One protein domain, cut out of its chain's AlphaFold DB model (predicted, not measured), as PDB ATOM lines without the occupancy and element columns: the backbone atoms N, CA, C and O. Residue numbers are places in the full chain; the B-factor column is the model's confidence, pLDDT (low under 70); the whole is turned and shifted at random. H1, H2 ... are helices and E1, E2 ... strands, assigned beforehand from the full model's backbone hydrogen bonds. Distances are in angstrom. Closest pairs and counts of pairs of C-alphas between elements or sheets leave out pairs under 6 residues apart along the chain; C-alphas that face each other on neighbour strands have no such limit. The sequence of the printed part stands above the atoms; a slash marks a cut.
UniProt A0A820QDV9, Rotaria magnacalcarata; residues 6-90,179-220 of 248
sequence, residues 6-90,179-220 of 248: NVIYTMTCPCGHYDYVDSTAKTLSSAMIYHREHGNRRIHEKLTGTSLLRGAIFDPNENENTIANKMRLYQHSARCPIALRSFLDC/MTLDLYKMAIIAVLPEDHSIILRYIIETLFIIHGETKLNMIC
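This is residues 6 to 90 and 179 to 220 of the 248 residues of a protein of Rotaria magnacalcarata (UniProt A0A820QDV9). A small, strongly twisted sheet of three strands has the long helix H4 along one face and H2 over its edge strand E2 on the opposite face. H1 grazes the sheet with residues 28 to 35 and runs on beyond it, where its residues 38 to 43 meet H2 and its residues 40 to 43 meet H3. The printed part has 127 residues, with E1 E2 H1 H2 H3 E3 H4 along the chain; the sheet runs E2 E1 E3, antiparallel, and the class is mixed, helices and strands. It is compact, with a radius of gyration of the C-alphas of 15.1 A and spans of 44 by 35 by 25 A.

E1, residues 7 to 12, begins at C-alpha 7 (258.466, 364.723, 228.768). E2 is residues 19 to 24. H1, residues 28 to 48, is 30.2 A long. H2 is residues 64 to 77 and H3 residues 81 to 90. E3, residues 185 to 191, is 17.5 A long. H4, residues 198 to 218, is 30.1 A long and ends at C-alpha 218 (245.645, 379.582, 211.167).

E1 and E2 form a hairpin, with N 11 and O 20 2.7 A apart; E1 and E3 are antiparallel, with N 12 and O 185 2.8 A apart. H4 is on the sheet at a height of 8.8 A, along the strands; the closest C-alphas of E2 and H4, Val 21 and Ile 209, are 6.0 A apart. H1 touches H2 at a steep tilt of 65 degrees, closest at the C-alphas of Gly 39 and Tyr 74, 5.1 A. H1 and H3 only just touch, with 3 pairs of C-alphas within 8 A, closest at Ile 43 and Leu 84, 7.0 A. In H1, H2, H3 and H4 every O i to N i+4 pair is within hydrogen-bond range.

The C-alphas farthest apart, Thr 48 and Asp 195, are 45.4 A apart. Residues 91 to 178 are not printed, and C-alphas 90 and 179 are 10.3 A apart across this cut. The link H1 to H2 is long; residues 60 to 65, of which 64 and 65 belong to H2, stand free. The pLDDT is under 70 at residues 51 to 69, 179 to 180 and 212 to 220.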
ATOM      1  N   ASN A   6     260.043 363.037 232.345       86.94
ATOM      2  CA  ASN A   6     260.577 364.343 231.934       86.94
ATOM      3  C   ASN A   6     260.228 364.723 230.488       86.94
ATOM      4  O   ASN A   6     261.062 365.201 229.720       86.94
ATOM      5  N   VAL A   7     258.966 364.510 230.125       88.88
ATOM      6  CA  VAL A   7     258.466 364.723 228.768       88.88
ATOM      7  C   VAL A   7     257.661 366.010 228.661       88.88
ATOM      8  O   VAL A   7     256.920 366.375 229.577       88.88
ATOM      9  N   ILE A   8     257.776 366.653 227.505       87.19
ATOM     10  CA  ILE A   8     256.827 367.652 227.011       87.19
ATOM     11  C   ILE A   8     256.000 366.956 225.936       87.19
ATOM     12  O   ILE A   8     256.547 366.309 225.037       87.19
ATOM     13  N   TYR A   9     254.684 367.052 226.044       89.94
ATOM     14  CA  TYR A   9     253.749 366.333 225.190       89.94
ATOM     15  C   TYR A   9     252.616 367.244 224.739       89.94
ATOM     16  O   TYR A   9     252.312 368.260 225.359       89.94
ATOM     17  N   THR A  10     251.971 366.854 223.645       89.38
ATOM     18  CA  THR A  10     250.705 367.438 223.222       89.38
ATOM     19  C   THR A  10     249.580 366.430 223.346       89.38
ATOM     20  O   THR A  10     249.780 365.234 223.135       89.38
ATOM     21  N   MET A  11     248.401 366.920 223.707       90.00
ATOM     22  CA  MET A  11     247.138 366.214 223.651       90.00
ATOM     23  C   MET A  11     246.238 366.856 222.611       90.00
ATOM     24  O   MET A  11     245.890 368.030 222.712       90.00
ATOM     25  N   THR A  12     245.797 366.042 221.667       88.31
ATOM     26  CA  THR A  12     244.870 366.432 220.617       88.31
ATOM     27  C   THR A  12     243.507 365.821 220.907       88.31
ATOM     28  O   THR A  12     243.377 364.605 221.095       88.31
ATOM     29  N   CYS A  13     242.470 366.657 220.934       88.19
ATOM     30  CA  CYS A  13     241.086 366.190 220.971       88.19
ATOM     31  C   CYS A  13     240.798 365.315 219.733       88.19
ATOM     32  O   CYS A  13     241.340 365.601 218.664       88.19
ATOM     33  N   PRO A  14     239.921 364.296 219.783       85.75
ATOM     34  CA  PRO A  14     239.703 363.396 218.653       85.75
ATOM     35  C   PRO A  14     239.144 364.103 217.412       85.75
ATOM     36  O   PRO A  14     239.284 363.589 216.308       85.75
ATOM     37  N   CYS A  15     238.553 365.292 217.577       84.00
ATOM     38  CA  CYS A  15     238.139 366.139 216.460       84.00
ATOM     39  C   CYS A  15     239.296 366.819 215.715       84.00
ATOM     40  O   CYS A  15     239.066 367.380 214.651       84.00
ATOM     41  N   GLY A  16     240.511 366.827 216.267       84.00
ATOM     42  CA  GLY A  16     241.680 367.495 215.689       84.00
ATOM     43  C   GLY A  16     241.679 369.025 215.796       84.00
ATOM     44  O   GLY A  16     242.656 369.651 215.405       84.00
ATOM     45  N   HIS A  17     240.617 369.640 216.330       77.81
ATOM     46  CA  HIS A  17     240.474 371.103 216.408       77.81
ATOM     47  C   HIS A  17     241.079 371.733 217.664       77.81
ATOM     48  O   HIS A  17     241.034 372.951 217.811       77.81
ATOM     49  N   TYR A  18     241.567 370.929 218.606       80.62
ATOM     50  CA  TYR A  18     242.107 371.437 219.859       80.62
ATOM     51  C   TYR A  18     243.335 370.631 220.254       80.62
ATOM     52  O   TYR A  18     243.215 369.444 220.569       80.62
ATOM     53  N   ASP A  19     244.480 371.306 220.237       80.94
ATOM     54  CA  ASP A  19     245.756 370.806 220.725       80.94
ATOM     55  C   ASP A  19     246.080 371.519 222.039       80.94
ATOM     56  O   ASP A  19     245.916 372.732 222.171       80.94
ATOM     57  N   TYR A  20     246.534 370.756 223.020       85.25
ATOM     58  CA  TYR A  20     246.975 371.247 224.316       85.25
ATOM     59  C   TYR A  20     248.391 370.751 224.566       85.25
ATOM     60  O   TYR A  20     248.661 369.576 224.344       85.25
ATOM     61  N   VAL A  21     249.294 371.626 224.994       85.00
ATOM     62  CA  VAL A  21     250.679 371.266 225.320       85.00
ATOM     63  C   VAL A  21     250.855 371.329 226.829       85.00
ATOM     64  O   VAL A  21     250.408 372.283 227.466       85.00
ATOM     65  N   ASP A  22     251.497 370.310 227.386       87.19
ATOM     66  CA  ASP A  22     251.826 370.224 228.806       87.19
ATOM     67  C   ASP A  22     253.135 369.465 228.989       87.19
ATOM     68  O   ASP A  22     253.686 368.876 228.051       87.19
ATOM     69  N   SER A  23     253.635 369.461 230.215       87.50
ATOM     70  CA  SER A  23     254.790 368.664 230.576       87.50
ATOM     71  C   SER A  23     254.553 367.881 231.851       87.50
ATOM     72  O   SER A  23     253.651 368.141 232.646       87.50
ATOM     73  N   THR A  24     255.351 366.838 232.035       87.94
ATOM     74  CA  THR A  24     255.336 366.078 233.275       87.94
ATOM     75  C   THR A  24     256.739 365.622 233.638       87.94
ATOM     76  O   THR A  24     257.544 365.270 232.776       87.94
ATOM     77  N   ALA A  25     257.042 365.643 234.934       86.75
ATOM     78  CA  ALA A  25     258.214 364.967 235.486       86.75
ATOM     79  C   ALA A  25     257.948 363.466 235.720       86.75
ATOM     80  O   ALA A  25     258.879 362.678 235.856       86.75
ATOM     81  N   LYS A  26     256.672 363.052 235.754       88.94
ATOM     82  CA  LYS A  26     256.257 361.651 235.923       88.94
ATOM     83  C   LYS A  26     256.316 360.907 234.587       88.94
ATOM     84  O   LYS A  26     256.663 361.474 233.556       88.94
ATOM     85  N   THR A  27     255.949 359.626 234.600       89.12
ATOM     86  CA  THR A  27     255.816 358.849 233.360       89.12
ATOM     87  C   THR A  27     254.655 359.359 232.503       89.12
ATOM     88  O   THR A  27     253.614 359.767 233.034       89.12
ATOM     89  N   LEU A  28     254.792 359.250 231.178       86.50
ATOM     90  CA  LEU A  28     253.712 359.542 230.228       86.50
ATOM     91  C   LEU A  28     252.425 358.770 230.565       86.50
ATOM     92  O   LEU A  28     251.329 359.320 230.514       86.50
ATOM     93  N   SER A  29     252.556 357.503 230.975       87.38
ATOM     94  CA  SER A  29     251.411 356.667 231.356       87.38
ATOM     95  C   SER A  29     250.628 357.256 232.532       87.38
ATOM     96  O   SER A  29     249.399 357.228 232.521       87.38
ATOM     97  N   SER A  30     251.315 357.797 233.540       88.44
ATOM     98  CA  SER A  30     250.666 358.442 234.688       88.44
ATOM     99  C   SER A  30     249.951 359.733 234.286       88.44
ATOM    100  O   SER A  30     248.840 359.979 234.752       88.44
ATOM    101  N   ALA A  31     250.554 360.534 233.400       88.19
ATOM    102  CA  ALA A  31     249.922 361.743 232.872       88.19
ATOM    103  C   ALA A  31     248.659 361.412 232.060       88.19
ATOM    104  O   ALA A  31     247.609 362.017 232.270       88.19
ATOM    105  N   MET A  32     248.715 360.392 231.197       87.38
ATOM    106  CA  MET A  32     247.545 359.939 230.440       87.38
ATOM    107  C   MET A  32     246.393 359.508 231.349       87.38
ATOM    108  O   MET A  32     245.255 359.891 231.098       87.38
ATOM    109  N   ILE A  33     246.666 358.737 232.409       87.31
ATOM    110  CA  ILE A  33     245.629 358.315 233.367       87.31
ATOM    111  C   ILE A  33     244.954 359.541 233.990       87.31
ATOM    112  O   ILE A  33     243.729 359.643 233.950       87.31
ATOM    113  N   TYR A  34     245.747 360.504 234.465       87.38
ATOM    114  CA  TYR A  34     245.233 361.746 235.042       87.38
ATOM    115  C   TYR A  34     244.294 362.492 234.077       87.38
ATOM    116  O   TYR A  34     243.172 362.855 234.447       87.38
ATOM    117  N   HIS A  35     244.709 362.669 232.818       87.88
ATOM    118  CA  HIS A  35     243.901 363.364 231.815       87.88
ATOM    119  C   HIS A  35     242.641 362.599 231.416       87.88
ATOM    120  O   HIS A  35     241.591 363.220 231.241       87.88
ATOM    121  N   ARG A  36     242.708 361.266 231.303       87.88
ATOM    122  CA  ARG A  36     241.538 360.420 231.021       87.88
ATOM    123  C   ARG A  36     240.489 360.564 232.114       87.88
ATOM    124  O   ARG A  36     239.330 360.843 231.814       87.88
ATOM    125  N   GLU A  37     240.898 360.459 233.375       85.88
ATOM    126  CA  GLU A  37     239.997 360.618 234.517       85.88
ATOM    127  C   GLU A  37     239.326 361.995 234.515       85.88
ATOM    128  O   GLU A  37     238.108 362.098 234.673       85.88
ATOM    129  N   HIS A  38     240.095 363.059 234.276       85.69
ATOM    130  CA  HIS A  38     239.579 364.428 234.281       85.69
ATOM    131  C   HIS A  38     238.677 364.725 233.078       85.69
ATOM    132  O   HIS A  38     237.624 365.344 233.245       85.69
ATOM    133  N   GLY A  39     239.036 364.251 231.883       88.00
ATOM    134  CA  GLY A  39     238.221 364.383 230.677       88.00
ATOM    135  C   GLY A  39     236.883 363.657 230.808       88.00
ATOM    136  O   GLY A  39     235.828 364.270 230.632       88.00
ATOM    137  N   ASN A  40     236.911 362.383 231.215       88.50
ATOM    138  CA  ASN A  40     235.711 361.564 231.409       88.50
ATOM    139  C   ASN A  40     234.800 362.148 232.494       88.50
ATOM    140  O   ASN A  40     233.592 362.291 232.296       88.50
ATOM    141  N   ARG A  41     235.386 362.580 233.618       86.69
ATOM    142  CA  ARG A  41     234.656 363.283 234.676       86.69
ATOM    143  C   ARG A  41     233.961 364.534 234.144       86.69
ATOM    144  O   ARG A  41     232.806 364.775 234.475       86.69
ATOM    145  N   ARG A  42     234.623 365.329 233.303       87.00
ATOM    146  CA  ARG A  42     234.052 366.574 232.767       87.00
ATOM    147  C   ARG A  42     232.904 366.336 231.796       87.00
ATOM    148  O   ARG A  42     231.950 367.112 231.819       87.00
ATOM    149  N   ILE A  43     232.955 365.263 231.006       88.81
ATOM    150  CA  ILE A  43     231.804 364.827 230.205       88.81
ATOM    151  C   ILE A  43     230.642 364.419 231.125       88.81
ATOM    152  O   ILE A  43     229.531 364.915 230.947       88.81
ATOM    153  N   HIS A  44     230.892 363.597 232.150       88.69
ATOM    154  CA  HIS A  44     229.867 363.205 233.128       88.69
ATOM    155  C   HIS A  44     229.195 364.417 233.788       88.69
ATOM    156  O   HIS A  44     227.968 364.524 233.793       88.69
ATOM    157  N   GLU A  45     229.990 365.336 234.342       86.62
ATOM    158  CA  GLU A  45     229.499 366.541 235.021       86.62
ATOM    159  C   GLU A  45     228.660 367.398 234.064       86.62
ATOM    160  O   GLU A  45     227.618 367.936 234.440       86.62
ATOM    161  N   LYS A  46     229.083 367.490 232.797       88.12
ATOM    162  CA  LYS A  46     228.363 368.230 231.762       88.12
ATOM    163  C   LYS A  46     227.005 367.609 231.429       88.12
ATOM    164  O   LYS A  46     226.053 368.365 231.252       88.12
ATOM    165  N   LEU A  47     226.920 366.283 231.335       88.25
ATOM    166  CA  LEU A  47     225.684 365.566 231.004       88.25
ATOM    167  C   LEU A  47     224.695 365.530 232.172       88.25
ATOM    168  O   LEU A  47     223.503 365.737 231.986       88.25
ATOM    169  N   THR A  48     225.193 365.290 233.381       86.88
ATOM    170  CA  THR A  48     224.354 365.112 234.577       86.88
ATOM    171  C   THR A  48     224.069 366.416 235.319       86.88
ATOM    172  O   THR A  48     223.245 366.434 236.228       86.88
ATOM    173  N   GLY A  49     224.792 367.492 234.993       82.25
ATOM    174  CA  GLY A  49     224.755 368.760 235.724       82.25
ATOM    175  C   GLY A  49     225.268 368.657 237.164       82.25
ATOM    176  O   GLY A  49     225.097 369.573 237.974       82.25
ATOM    177  N   THR A  50     225.930 367.551 237.512       77.06
ATOM    178  CA  THR A  50     226.595 367.412 238.801       77.06
ATOM    179  C   THR A  50     227.870 368.252 238.787       77.06
ATOM    180  O   THR A  50     228.822 367.978 238.070       77.06
ATOM    181  N   SER A  51     227.915 369.325 239.575       67.75
ATOM    182  CA  SER A  51     229.175 370.034 239.817       67.75
ATOM    183  C   SER A  51     229.879 369.382 241.003       67.75
ATOM    184  O   SER A  51     229.569 369.681 242.157       67.75
ATOM    185  N   LEU A  52     230.816 368.466 240.737       58.19
ATOM    186  CA  LEU A  52     231.673 367.862 241.772       58.19
ATOM    187  C   LEU A  52     232.899 368.744 242.097       58.19
ATOM    188  O   LEU A  52     233.797 368.353 242.844       58.19
ATOM    189  N   LEU A  53     232.977 369.946 241.525       50.31
ATOM    190  CA  LEU A  53     234.192 370.765 241.451       50.31
ATOM    191  C   LEU A  53     234.515 371.600 242.680       50.31
ATOM    192  O   LEU A  53     235.280 372.553 242.580       50.31
ATOM    193  N   ARG A  54     233.995 371.246 243.852       51.12
ATOM    194  CA  ARG A  54     234.475 371.892 245.081       51.12
ATOM    195  C   ARG A  54     235.748 371.267 245.649       51.12
ATOM    196  O   ARG A  54     236.407 371.940 246.422       51.12
ATOM    197  N   GLY A  55     236.103 370.034 245.272       46.94
ATOM    198  CA  GLY A  55     237.202 369.305 245.931       46.94
ATOM    199  C   GLY A  55     238.487 369.083 245.126       46.94
ATOM    200  O   GLY A  55     239.479 368.691 245.718       46.94
ATOM    201  N   ALA A  56     238.479 369.279 243.803       45.28
ATOM    202  CA  ALA A  56     239.638 368.986 242.934       45.28
ATOM    203  C   ALA A  56     240.278 370.240 242.319       45.28
ATOM    204  O   ALA A  56     241.146 370.145 241.458       45.28
ATOM    205  N   ILE A  57     239.807 371.413 242.732       45.78
ATOM    206  CA  ILE A  57     240.534 372.661 242.542       45.78
ATOM    207  C   ILE A  57     241.468 372.756 243.756       45.78
ATOM    208  O   ILE A  57     241.043 372.396 244.852       45.78
ATOM    209  N   PHE A  58     242.692 373.236 243.551       48.69
ATOM    210  CA  PHE A  58     243.726 373.526 244.554       48.69
ATOM    211  C   PHE A  58     244.702 372.377 244.862       48.69
ATOM    212  O   PHE A  58     244.687 371.784 245.937       48.69
ATOM    213  N   ASP A  59     245.663 372.171 243.956       47.78
ATOM    214  CA  ASP A  59     247.038 372.357 244.426       47.78
ATOM    215  C   ASP A  59     247.253 373.882 244.494       47.78
ATOM    216  O   ASP A  59     247.229 374.538 243.449       47.78
ATOM    217  N   PRO A  60     247.351 374.488 245.690       50.97
ATOM    218  CA  PRO A  60     247.499 375.936 245.833       50.97
ATOM    219  C   PRO A  60     248.803 376.479 245.222       50.97
ATOM    220  O   PRO A  60     248.963 377.693 245.140       50.97
ATOM    221  N   ASN A  61     249.715 375.604 244.781       54.03
ATOM    222  CA  ASN A  61     250.978 375.984 244.156       54.03
ATOM    223  C   ASN A  61     250.942 375.994 242.616       54.03
ATOM    224  O   ASN A  61     251.927 376.394 241.994       54.03
ATOM    225  N   GLU A  62     249.855 375.552 241.973       56.28
ATOM    226  CA  GLU A  62     249.766 375.537 240.508       56.28
ATOM    227  C   GLU A  62     249.320 376.917 239.982       56.28
ATOM    228  O   GLU A  62     248.295 377.459 240.392       56.28
ATOM    229  N   ASN A  63     250.104 377.506 239.073       60.81
ATOM    230  CA  ASN A  63     249.841 378.821 238.477       60.81
ATOM    231  C   ASN A  63     248.421 378.884 237.872       60.81
ATOM    232  O   ASN A  63     248.053 378.028 237.060       60.81
ATOM    233  N   GLU A  64     247.645 379.916 238.220       60.12
ATOM    234  CA  GLU A  64     246.255 380.116 237.776       60.12
ATOM    235  C   GLU A  64     246.089 379.995 236.249       60.12
ATOM    236  O   GLU A  64     245.097 379.442 235.767       60.12
ATOM    237  N   ASN A  65     247.088 380.436 235.478       58.12
ATOM    238  CA  ASN A  65     247.075 380.352 234.015       58.12
ATOM    239  C   ASN A  65     247.187 378.908 233.493       58.12
ATOM    240  O   ASN A  65     246.508 378.535 232.531       58.12
ATOM    241  N   THR A  66     247.998 378.069 234.140       62.44
ATOM    242  CA  THR A  66     248.149 376.648 233.790       62.44
ATOM    243  C   THR A  66     246.865 375.886 234.099       62.44
ATOM    244  O   THR A  66     246.379 375.117 233.262       62.44
ATOM    245  N   ILE A  67     246.255 376.172 235.256       64.50
ATOM    246  CA  ILE A  67     244.947 375.629 235.640       64.50
ATOM    247  C   ILE A  67     243.895 376.036 234.603       64.50
ATOM    248  O   ILE A  67     243.152 375.184 234.112       64.50
ATOM    249  N   ALA A  68     243.850 377.314 234.214       66.88
ATOM    250  CA  ALA A  68     242.891 377.817 233.236       66.88
ATOM    251  C   ALA A  68     243.006 377.100 231.877       66.88
ATOM    252  O   ALA A  68     241.984 376.752 231.280       66.88
ATOM    253  N   ASN A  69     244.224 376.816 231.408       68.69
ATOM    254  CA  ASN A  69     244.448 376.127 230.136       68.69
ATOM    255  C   ASN A  69     244.103 374.630 230.187       68.69
ATOM    256  O   ASN A  69     243.351 374.166 229.327       68.69
ATOM    257  N   LYS A  70     244.538 373.893 231.224       72.50
ATOM    258  CA  LYS A  70     244.110 372.492 231.455       72.50
ATOM    259  C   LYS A  70     242.593 372.389 231.472       72.50
ATOM    260  O   LYS A  70     241.983 371.499 230.880       72.50
ATOM    261  N   MET A  71     241.967 373.364 232.116       77.19
ATOM    262  CA  MET A  71     240.528 373.430 232.219       77.19
ATOM    263  C   MET A  71     239.819 373.621 230.878       77.19
ATOM    264  O   MET A  71     238.780 372.995 230.643       77.19
ATOM    265  N   ARG A  72     240.380 374.425 229.974       79.31
ATOM    266  CA  ARG A  72     239.818 374.631 228.633       79.31
ATOM    267  C   ARG A  72     239.790 373.343 227.812       79.31
ATOM    268  O   ARG A  72     238.768 373.082 227.181       79.31
ATOM    269  N   LEU A  73     240.828 372.504 227.886       84.12
ATOM    270  CA  LEU A  73     240.855 371.201 227.203       84.12
ATOM    271  C   LEU A  73     239.666 370.322 227.601       84.12
ATOM    272  O   LEU A  73     238.936 369.799 226.751       84.12
ATOM    273  N   TYR A  74     239.450 370.148 228.903       85.31
ATOM    274  CA  TYR A  74     238.383 369.267 229.365       85.31
ATOM    275  C   TYR A  74     236.997 369.859 229.093       85.31
ATOM    276  O   TYR A  74     236.068 369.135 228.737       85.31
ATOM    277  N   GLN A  75     236.857 371.185 229.198       83.25
ATOM    278  CA  GLN A  75     235.632 371.886 228.811       83.25
ATOM    279  C   GLN A  75     235.325 371.733 227.319       83.25
ATOM    280  O   GLN A  75     234.162 371.541 226.960       83.25
ATOM    281  N   HIS A  76     236.348 371.802 226.463       85.31
ATOM    282  CA  HIS A  76     236.219 371.535 225.036       85.31
ATOM    283  C   HIS A  76     235.736 370.102 224.803       85.31
ATOM    284  O   HIS A  76     234.753 369.891 224.103       85.31
ATOM    285  N   SER A  77     236.371 369.127 225.450       85.94
ATOM    286  CA  SER A  77     236.042 367.702 225.300       85.94
ATOM    287  C   SER A  77     234.595 367.404 225.687       85.94
ATOM    288  O   SER A  77     233.886 366.729 224.949       85.94
ATOM    289  N   ALA A  78     234.118 368.016 226.775       86.12
ATOM    290  CA  ALA A  78     232.730 367.934 227.227       86.12
ATOM    291  C   ALA A  78     231.699 368.529 226.253       86.12
ATOM    292  O   ALA A  78     230.501 368.307 226.412       86.12
ATOM    293  N   ARG A  79     232.141 369.305 225.261       84.62
ATOM    294  CA  ARG A  79     231.296 369.930 224.232       84.62
ATOM    295  C   ARG A  79     231.612 369.432 222.823       84.62
ATOM    296  O   ARG A  79     230.918 369.810 221.886       84.62
ATOM    297  N   CYS A  80     232.660 368.631 222.660       86.62
ATOM    298  CA  CYS A  80     233.106 368.127 221.374       86.62
ATOM    299  C   CYS A  80     232.213 366.949 220.962       86.62
ATOM    300  O   CYS A  80     232.229 365.932 221.656       86.62
ATOM    301  N   PRO A  81     231.477 367.023 219.835       87.31
ATOM    302  CA  PRO A  81     230.587 365.939 219.424       87.31
ATOM    303  C   PRO A  81     231.312 364.607 219.217       87.31
ATOM    304  O   PRO A  81     230.778 363.571 219.583       87.31
ATOM    305  N   ILE A  82     232.544 364.618 218.691       88.12
ATOM    306  CA  ILE A  82     233.324 363.391 218.461       88.12
ATOM    307  C   ILE A  82     233.753 362.767 219.797       88.12
ATOM    308  O   ILE A  82     233.564 361.572 219.999       88.12
ATOM    309  N   ALA A  83     234.276 363.566 220.732       88.94
ATOM    310  CA  ALA A  83     234.667 363.064 222.052       88.94
ATOM    311  C   ALA A  83     233.450 362.572 222.850       88.94
ATOM    312  O   ALA A  83     233.487 361.498 223.446       88.94
ATOM    313  N   LEU A  84     232.354 363.336 222.812       90.00
ATOM    314  CA  LEU A  84     231.097 362.969 223.449       90.00
ATOM    315  C   LEU A  84     230.529 361.682 222.850       90.00
ATOM    316  O   LEU A  84     230.055 360.825 223.588       90.00
ATOM    317  N   ARG A  85     230.626 361.509 221.529       90.31
ATOM    318  CA  ARG A  85     230.205 360.282 220.865       90.31
ATOM    319  C   ARG A  85     230.985 359.070 221.358       90.31
ATOM    320  O   ARG A  85     230.367 358.125 221.834       90.31
ATOM    321  N   SER A  86     232.316 359.127 221.303       90.00
ATOM    322  CA  SER A  86     233.171 358.043 221.797       90.00
ATOM    323  C   SER A  86     232.875 357.717 223.260       90.00
ATOM    324  O   SER A  86     232.807 356.551 223.639       90.00
ATOM    325  N   PHE A  87     232.644 358.748 224.081       91.19
ATOM    326  CA  PHE A  87     232.240 358.563 225.468       91.19
ATOM    327  C   PHE A  87     230.924 357.796 225.588       91.19
ATOM    328  O   PHE A  87     230.870 356.824 226.334       91.19
ATOM    329  N   LEU A  88     229.883 358.193 224.855       90.88
ATOM    330  CA  LEU A  88     228.563 357.559 224.905       90.88
ATOM    331  C   LEU A  88     228.562 356.126 224.358       90.88
ATOM    332  O   LEU A  88     227.861 355.275 224.903       90.88
ATOM    333  N   ASP A  89     229.357 355.843 223.325       90.19
ATOM    334  CA  ASP A  89     229.484 354.497 222.757       90.19
ATOM    335  C   ASP A  89     230.123 353.527 223.767       90.19
ATOM    336  O   ASP A  89     229.692 352.383 223.895       90.19
ATOM    337  N   CYS A  90     231.096 353.999 224.555       89.06
ATOM    338  CA  CYS A  90     231.687 353.219 225.644       89.06
ATOM    339  C   CYS A  90     230.862 353.241 226.942       89.06
ATOM    340  O   CYS A  90     231.054 352.385 227.802       89.06
ATOM    341  N   MET A 179     235.962 355.260 233.984       66.31
ATOM    342  CA  MET A 179     236.877 356.417 233.895       66.31
ATOM    343  C   MET A 179     238.089 356.239 232.959       66.31
ATOM    344  O   MET A 179     238.910 357.149 232.861       66.31
ATOM    345  N   THR A 180     238.237 355.106 232.267       69.94
ATOM    346  CA  THR A 180     239.489 354.753 231.564       69.94
ATOM    347  C   THR A 180     239.477 354.976 230.051       69.94
ATOM    348  O   THR A 180     240.455 354.622 229.390       69.94
ATOM    349  N   LEU A 181     238.425 355.584 229.489       84.50
ATOM    350  CA  LEU A 181     238.368 355.878 228.055       84.50
ATOM    351  C   LEU A 181     239.449 356.883 227.654       84.50
ATOM    352  O   LEU A 181     239.591 357.934 228.285       84.50
ATOM    353  N   ASP A 182     240.171 356.569 226.577       84.94
ATOM    354  CA  ASP A 182     241.126 357.489 225.981       84.94
ATOM    355  C   ASP A 182     240.423 358.492 225.068       84.94
ATOM    356  O   ASP A 182     240.102 358.208 223.914       84.94
ATOM    357  N   LEU A 183     240.149 359.672 225.619       85.69
ATOM    358  CA  LEU A 183     239.545 360.775 224.882       85.69
ATOM    359  C   LEU A 183     240.570 361.597 224.104       85.69
ATOM    360  O   LEU A 183     240.163 362.521 223.416       85.69
ATOM    361  N   TYR A 184     241.868 361.324 224.220       87.81
ATOM    362  CA  TYR A 184     242.903 362.186 223.659       87.81
ATOM    363  C   TYR A 184     243.918 361.377 222.872       87.81
ATOM    364  O   TYR A 184     244.271 360.260 223.230       87.81
ATOM    365  N   LYS A 185     244.447 361.971 221.804       86.62
ATOM    366  CA  LYS A 185     245.683 361.480 221.193       86.62
ATOM    367  C   LYS A 185     246.838 362.225 221.833       86.62
ATOM    368  O   LYS A 185     246.873 363.447 221.760       86.62
ATOM    369  N   MET A 186     247.758 361.502 222.459       87.88
ATOM    370  CA  MET A 186     248.943 362.095 223.070       87.88
ATOM    371  C   MET A 186     250.176 361.842 222.200       87.88
ATOM    372  O   MET A 186     250.391 360.716 221.751       87.88
ATOM    373  N   ALA A 187     250.991 362.872 221.979       87.25
ATOM    374  CA  ALA A 187     252.262 362.767 221.270       87.25
ATOM    375  C   ALA A 187     253.386 363.389 222.104       87.25
ATOM    376  O   ALA A 187     253.247 364.505 222.604       87.25
ATOM    377  N   ILE A 188     254.500 362.667 222.252       85.69
ATOM    378  CA  ILE A 188     255.714 363.211 222.869       85.69
ATOM    379  C   ILE A 188     256.336 364.186 221.877       85.69
ATOM    380  O   ILE A 188     256.593 363.828 220.730       85.69
ATOM    381  N   ILE A 189     256.581 365.404 222.337       87.25
ATOM    382  CA  ILE A 189     257.223 366.449 221.550       87.25
ATOM    383  C   ILE A 189     258.712 366.519 221.886       87.25
ATOM    384  O   ILE A 189     259.552 366.627 220.995       87.25
ATOM    385  N   ALA A 190     259.042 366.450 223.174       86.69
ATOM    386  CA  ALA A 190     260.416 366.483 223.647       86.69
ATOM    387  C   ALA A 190     260.594 365.587 224.873       86.69
ATOM    388  O   ALA A 190     259.684 365.438 225.693       86.69
ATOM    389  N   VAL A 191     261.792 365.024 225.005       88.00
ATOM    390  CA  VAL A 191     262.262 364.317 226.199       88.00
ATOM    391  C   VAL A 191     263.451 365.105 226.730       88.00
ATOM    392  O   VAL A 191     264.403 365.345 225.989       88.00
ATOM    393  N   LEU A 192     263.380 365.552 227.982       86.81
ATOM    394  CA  LEU A 192     264.436 366.347 228.600       86.81
ATOM    395  C   LEU A 192     265.360 365.447 229.437       86.81
ATOM    396  O   LEU A 192     264.860 364.537 230.104       86.81
ATOM    397  N   PRO A 193     266.686 365.695 229.440       88.44
ATOM    398  CA  PRO A 193     267.613 365.029 230.358       88.44
ATOM    399  C   PRO A 193     267.198 365.231 231.820       88.44
ATOM    400  O   PRO A 193     266.557 366.228 232.133       88.44
ATOM    401  N   GLU A 194     267.588 364.341 232.733       84.75
ATOM    402  CA  GLU A 194     267.234 364.486 234.157       84.75
ATOM    403  C   GLU A 194     267.775 365.801 234.752       84.75
ATOM    404  O   GLU A 194     267.013 366.540 235.374       84.75
ATOM    405  N   ASP A 195     269.013 366.177 234.412       86.00
ATOM    406  CA  ASP A 195     269.714 367.369 234.927       86.00
ATOM    407  C   ASP A 195     269.507 368.650 234.089       86.00
ATOM    408  O   ASP A 195     270.388 369.506 233.973       86.00
ATOM    409  N   HIS A 196     268.354 368.801 233.438       83.88
ATOM    410  CA  HIS A 196     268.057 370.002 232.652       83.88
ATOM    411  C   HIS A 196     267.742 371.220 233.536       83.88
ATOM    412  O   HIS A 196     267.196 371.111 234.634       83.88
ATOM    413  N   SER A 197     268.012 372.423 233.019       89.06
ATOM    414  CA  SER A 197     267.585 373.650 233.694       89.06
ATOM    415  C   SER A 197     266.076 373.871 233.540       89.06
ATOM    416  O   SER A 197     265.491 373.641 232.477       89.06
ATOM    417  N   ILE A 198     265.445 374.401 234.590       84.00
ATOM    418  CA  ILE A 198     264.030 374.804 234.573       84.00
ATOM    419  C   ILE A 198     263.763 375.823 233.448       84.00
ATOM    420  O   ILE A 198     262.726 375.775 232.791       84.00
ATOM    421  N   ILE A 199     264.728 376.708 233.172       85.50
ATOM    422  CA  ILE A 199     264.645 377.706 232.096       85.50
ATOM    423  C   ILE A 199     264.533 377.030 230.724       85.50
ATOM    424  O   ILE A 199     263.687 377.422 229.924       85.50
ATOM    425  N   LEU A 200     265.338 375.995 230.453       82.19
ATOM    426  CA  LEU A 200     265.279 375.261 229.187       82.19
ATOM    427  C   LEU A 200     263.904 374.618 228.980       82.19
ATOM    428  O   LEU A 200     263.343 374.716 227.889       82.19
ATOM    429  N   ARG A 201     263.337 374.014 230.032       85.38
ATOM    430  CA  ARG A 201     261.978 373.455 229.991       85.38
ATOM    431  C   ARG A 201     260.952 374.523 229.617       85.38
ATOM    432  O   ARG A 201     260.206 374.320 228.664       85.38
ATOM    433  N   TYR A 202     260.962 375.665 230.306       83.88
ATOM    434  CA  TYR A 202     260.026 376.755 230.025       83.88
ATOM    435  C   TYR A 202     260.152 377.302 228.602       83.88
ATOM    436  O   TYR A 202     259.135 377.591 227.972       83.88
ATOM    437  N   ILE A 203     261.374 377.427 228.077       83.75
ATOM    438  CA  ILE A 203     261.597 377.869 226.695       83.75
ATOM    439  C   ILE A 203     260.946 376.886 225.719       83.75
ATOM    440  O   ILE A 203     260.198 377.309 224.839       83.75
ATOM    441  N   ILE A 204     261.186 375.583 225.887       82.88
ATOM    442  CA  ILE A 204     260.642 374.561 224.988       82.88
ATOM    443  C   ILE A 204     259.110 374.521 225.076       82.88
ATOM    444  O   ILE A 204     258.444 374.556 224.044       82.88
ATOM    445  N   GLU A 205     258.540 374.518 226.284       81.81
ATOM    446  CA  GLU A 205     257.085 374.571 226.482       81.81
ATOM    447  C   GLU A 205     256.469 375.797 225.807       81.81
ATOM    448  O   GLU A 205     255.514 375.665 225.044       81.81
ATOM    449  N   THR A 206     257.050 376.979 226.023       81.00
ATOM    450  CA  THR A 206     256.555 378.236 225.448       81.00
ATOM    451  C   THR A 206     256.598 378.205 223.922       81.00
ATOM    452  O   THR A 206     255.629 378.597 223.278       81.00
ATOM    453  N   LEU A 207     257.679 377.687 223.325       81.62
ATOM    454  CA  LEU A 207     257.792 377.549 221.870       81.62
ATOM    455  C   LEU A 207     256.689 376.655 221.293       81.62
ATOM    456  O   LEU A 207     256.082 377.010 220.281       81.62
ATOM    457  N   PHE A 208     256.390 375.528 221.941       80.19
ATOM    458  CA  PHE A 208     255.343 374.619 221.471       80.19
ATOM    459  C   PHE A 208     253.931 375.116 221.757       80.19
ATOM    460  O   PHE A 208     253.052 374.897 220.925       80.19
ATOM    461  N   ILE A 209     253.706 375.823 222.866       75.69
ATOM    462  CA  ILE A 209     252.436 376.511 223.127       75.69
ATOM    463  C   ILE A 209     252.189 377.545 222.032       75.69
ATOM    464  O   ILE A 209     251.152 377.487 221.377       75.69
ATOM    465  N   ILE A 210     253.164 378.418 221.754       74.94
ATOM    466  CA  ILE A 210     253.058 379.422 220.689       74.94
ATOM    467  C   ILE A 210     252.819 378.743 219.336       74.94
ATOM    468  O   ILE A 210     251.966 379.187 218.568       74.94
ATOM    469  N   HIS A 211     253.517 377.645 219.034       71.75
ATOM    470  CA  HIS A 211     253.318 376.910 217.784       71.75
ATOM    471  C   HIS A 211     251.914 376.288 217.682       71.75
ATOM    472  O   HIS A 211     251.259 376.404 216.644       71.75
ATOM    473  N   GLY A 212     251.421 375.679 218.763       66.62
ATOM    474  CA  GLY A 212     250.072 375.120 218.849       66.62
ATOM    475  C   GLY A 212     248.988 376.191 218.715       66.62
ATOM    476  O   GLY A 212     248.056 376.035 217.929       66.62
ATOM    477  N   GLU A 213     249.147 377.324 219.398       65.31
ATOM    478  CA  GLU A 213     248.258 378.480 219.268       65.31
ATOM    479  C   GLU A 213     248.293 379.063 217.852       65.31
ATOM    480  O   GLU A 213     247.251 379.396 217.294       65.31
ATOM    481  N   THR A 214     249.467 379.114 217.217       61.47
ATOM    482  CA  THR A 214     249.598 379.559 215.823       61.47
ATOM    483  C   THR A 214     248.842 378.623 214.878       61.47
ATOM    484  O   THR A 214     248.120 379.093 214.002       61.47
ATOM    485  N   LYS A 215     248.920 377.301 215.083       58.75
ATOM    486  CA  LYS A 215     248.138 376.313 214.323       58.75
ATOM    487  C   LYS A 215     246.627 376.513 214.505       58.75
ATOM    488  O   LYS A 215     245.897 376.476 213.518       58.75
ATOM    489  N   LEU A 216     246.162 376.779 215.729       51.34
ATOM    490  CA  LEU A 216     244.750 377.075 216.013       51.34
ATOM    491  C   LEU A 216     244.289 378.387 215.359       51.34
ATOM    492  O   LEU A 216     243.204 378.441 214.782       51.34
ATOM    493  N   ASN A 217     245.132 379.418 215.385       46.75
ATOM    494  CA  ASN A 217     244.848 380.717 214.779       46.75
ATOM    495  C   ASN A 217     244.847 380.663 213.241       46.75
ATOM    496  O   ASN A 217     244.063 381.365 212.610       46.75
ATOM    497  N   MET A 218     245.656 379.794 212.623       47.09
ATOM    498  CA  MET A 218     245.645 379.582 211.167       47.09
ATOM    499  C   MET A 218     244.374 378.874 210.662       47.09
ATOM    500  O   MET A 218     244.019 379.025 209.496       47.09
ATOM    501  N   ILE A 219     243.666 378.131 211.519       50.25
ATOM    502  CA  ILE A 219     242.423 377.414 211.169       50.25
ATOM    503  C   ILE A 219     241.177 378.312 211.326       50.25
ATOM    504  O   ILE A 219     240.081 377.935 210.912       50.25
ATOM    505  N   CYS A 220     241.319 379.527 211.869       43.06
ATOM    506  CA  CYS A 220     240.203 380.434 212.147       43.06
ATOM    507  C   CYS A 220     240.208 381.663 211.213       43.06
ATOM    508  O   CYS A 220     240.663 382.739 211.614       43.06
TER     509      CYS A 220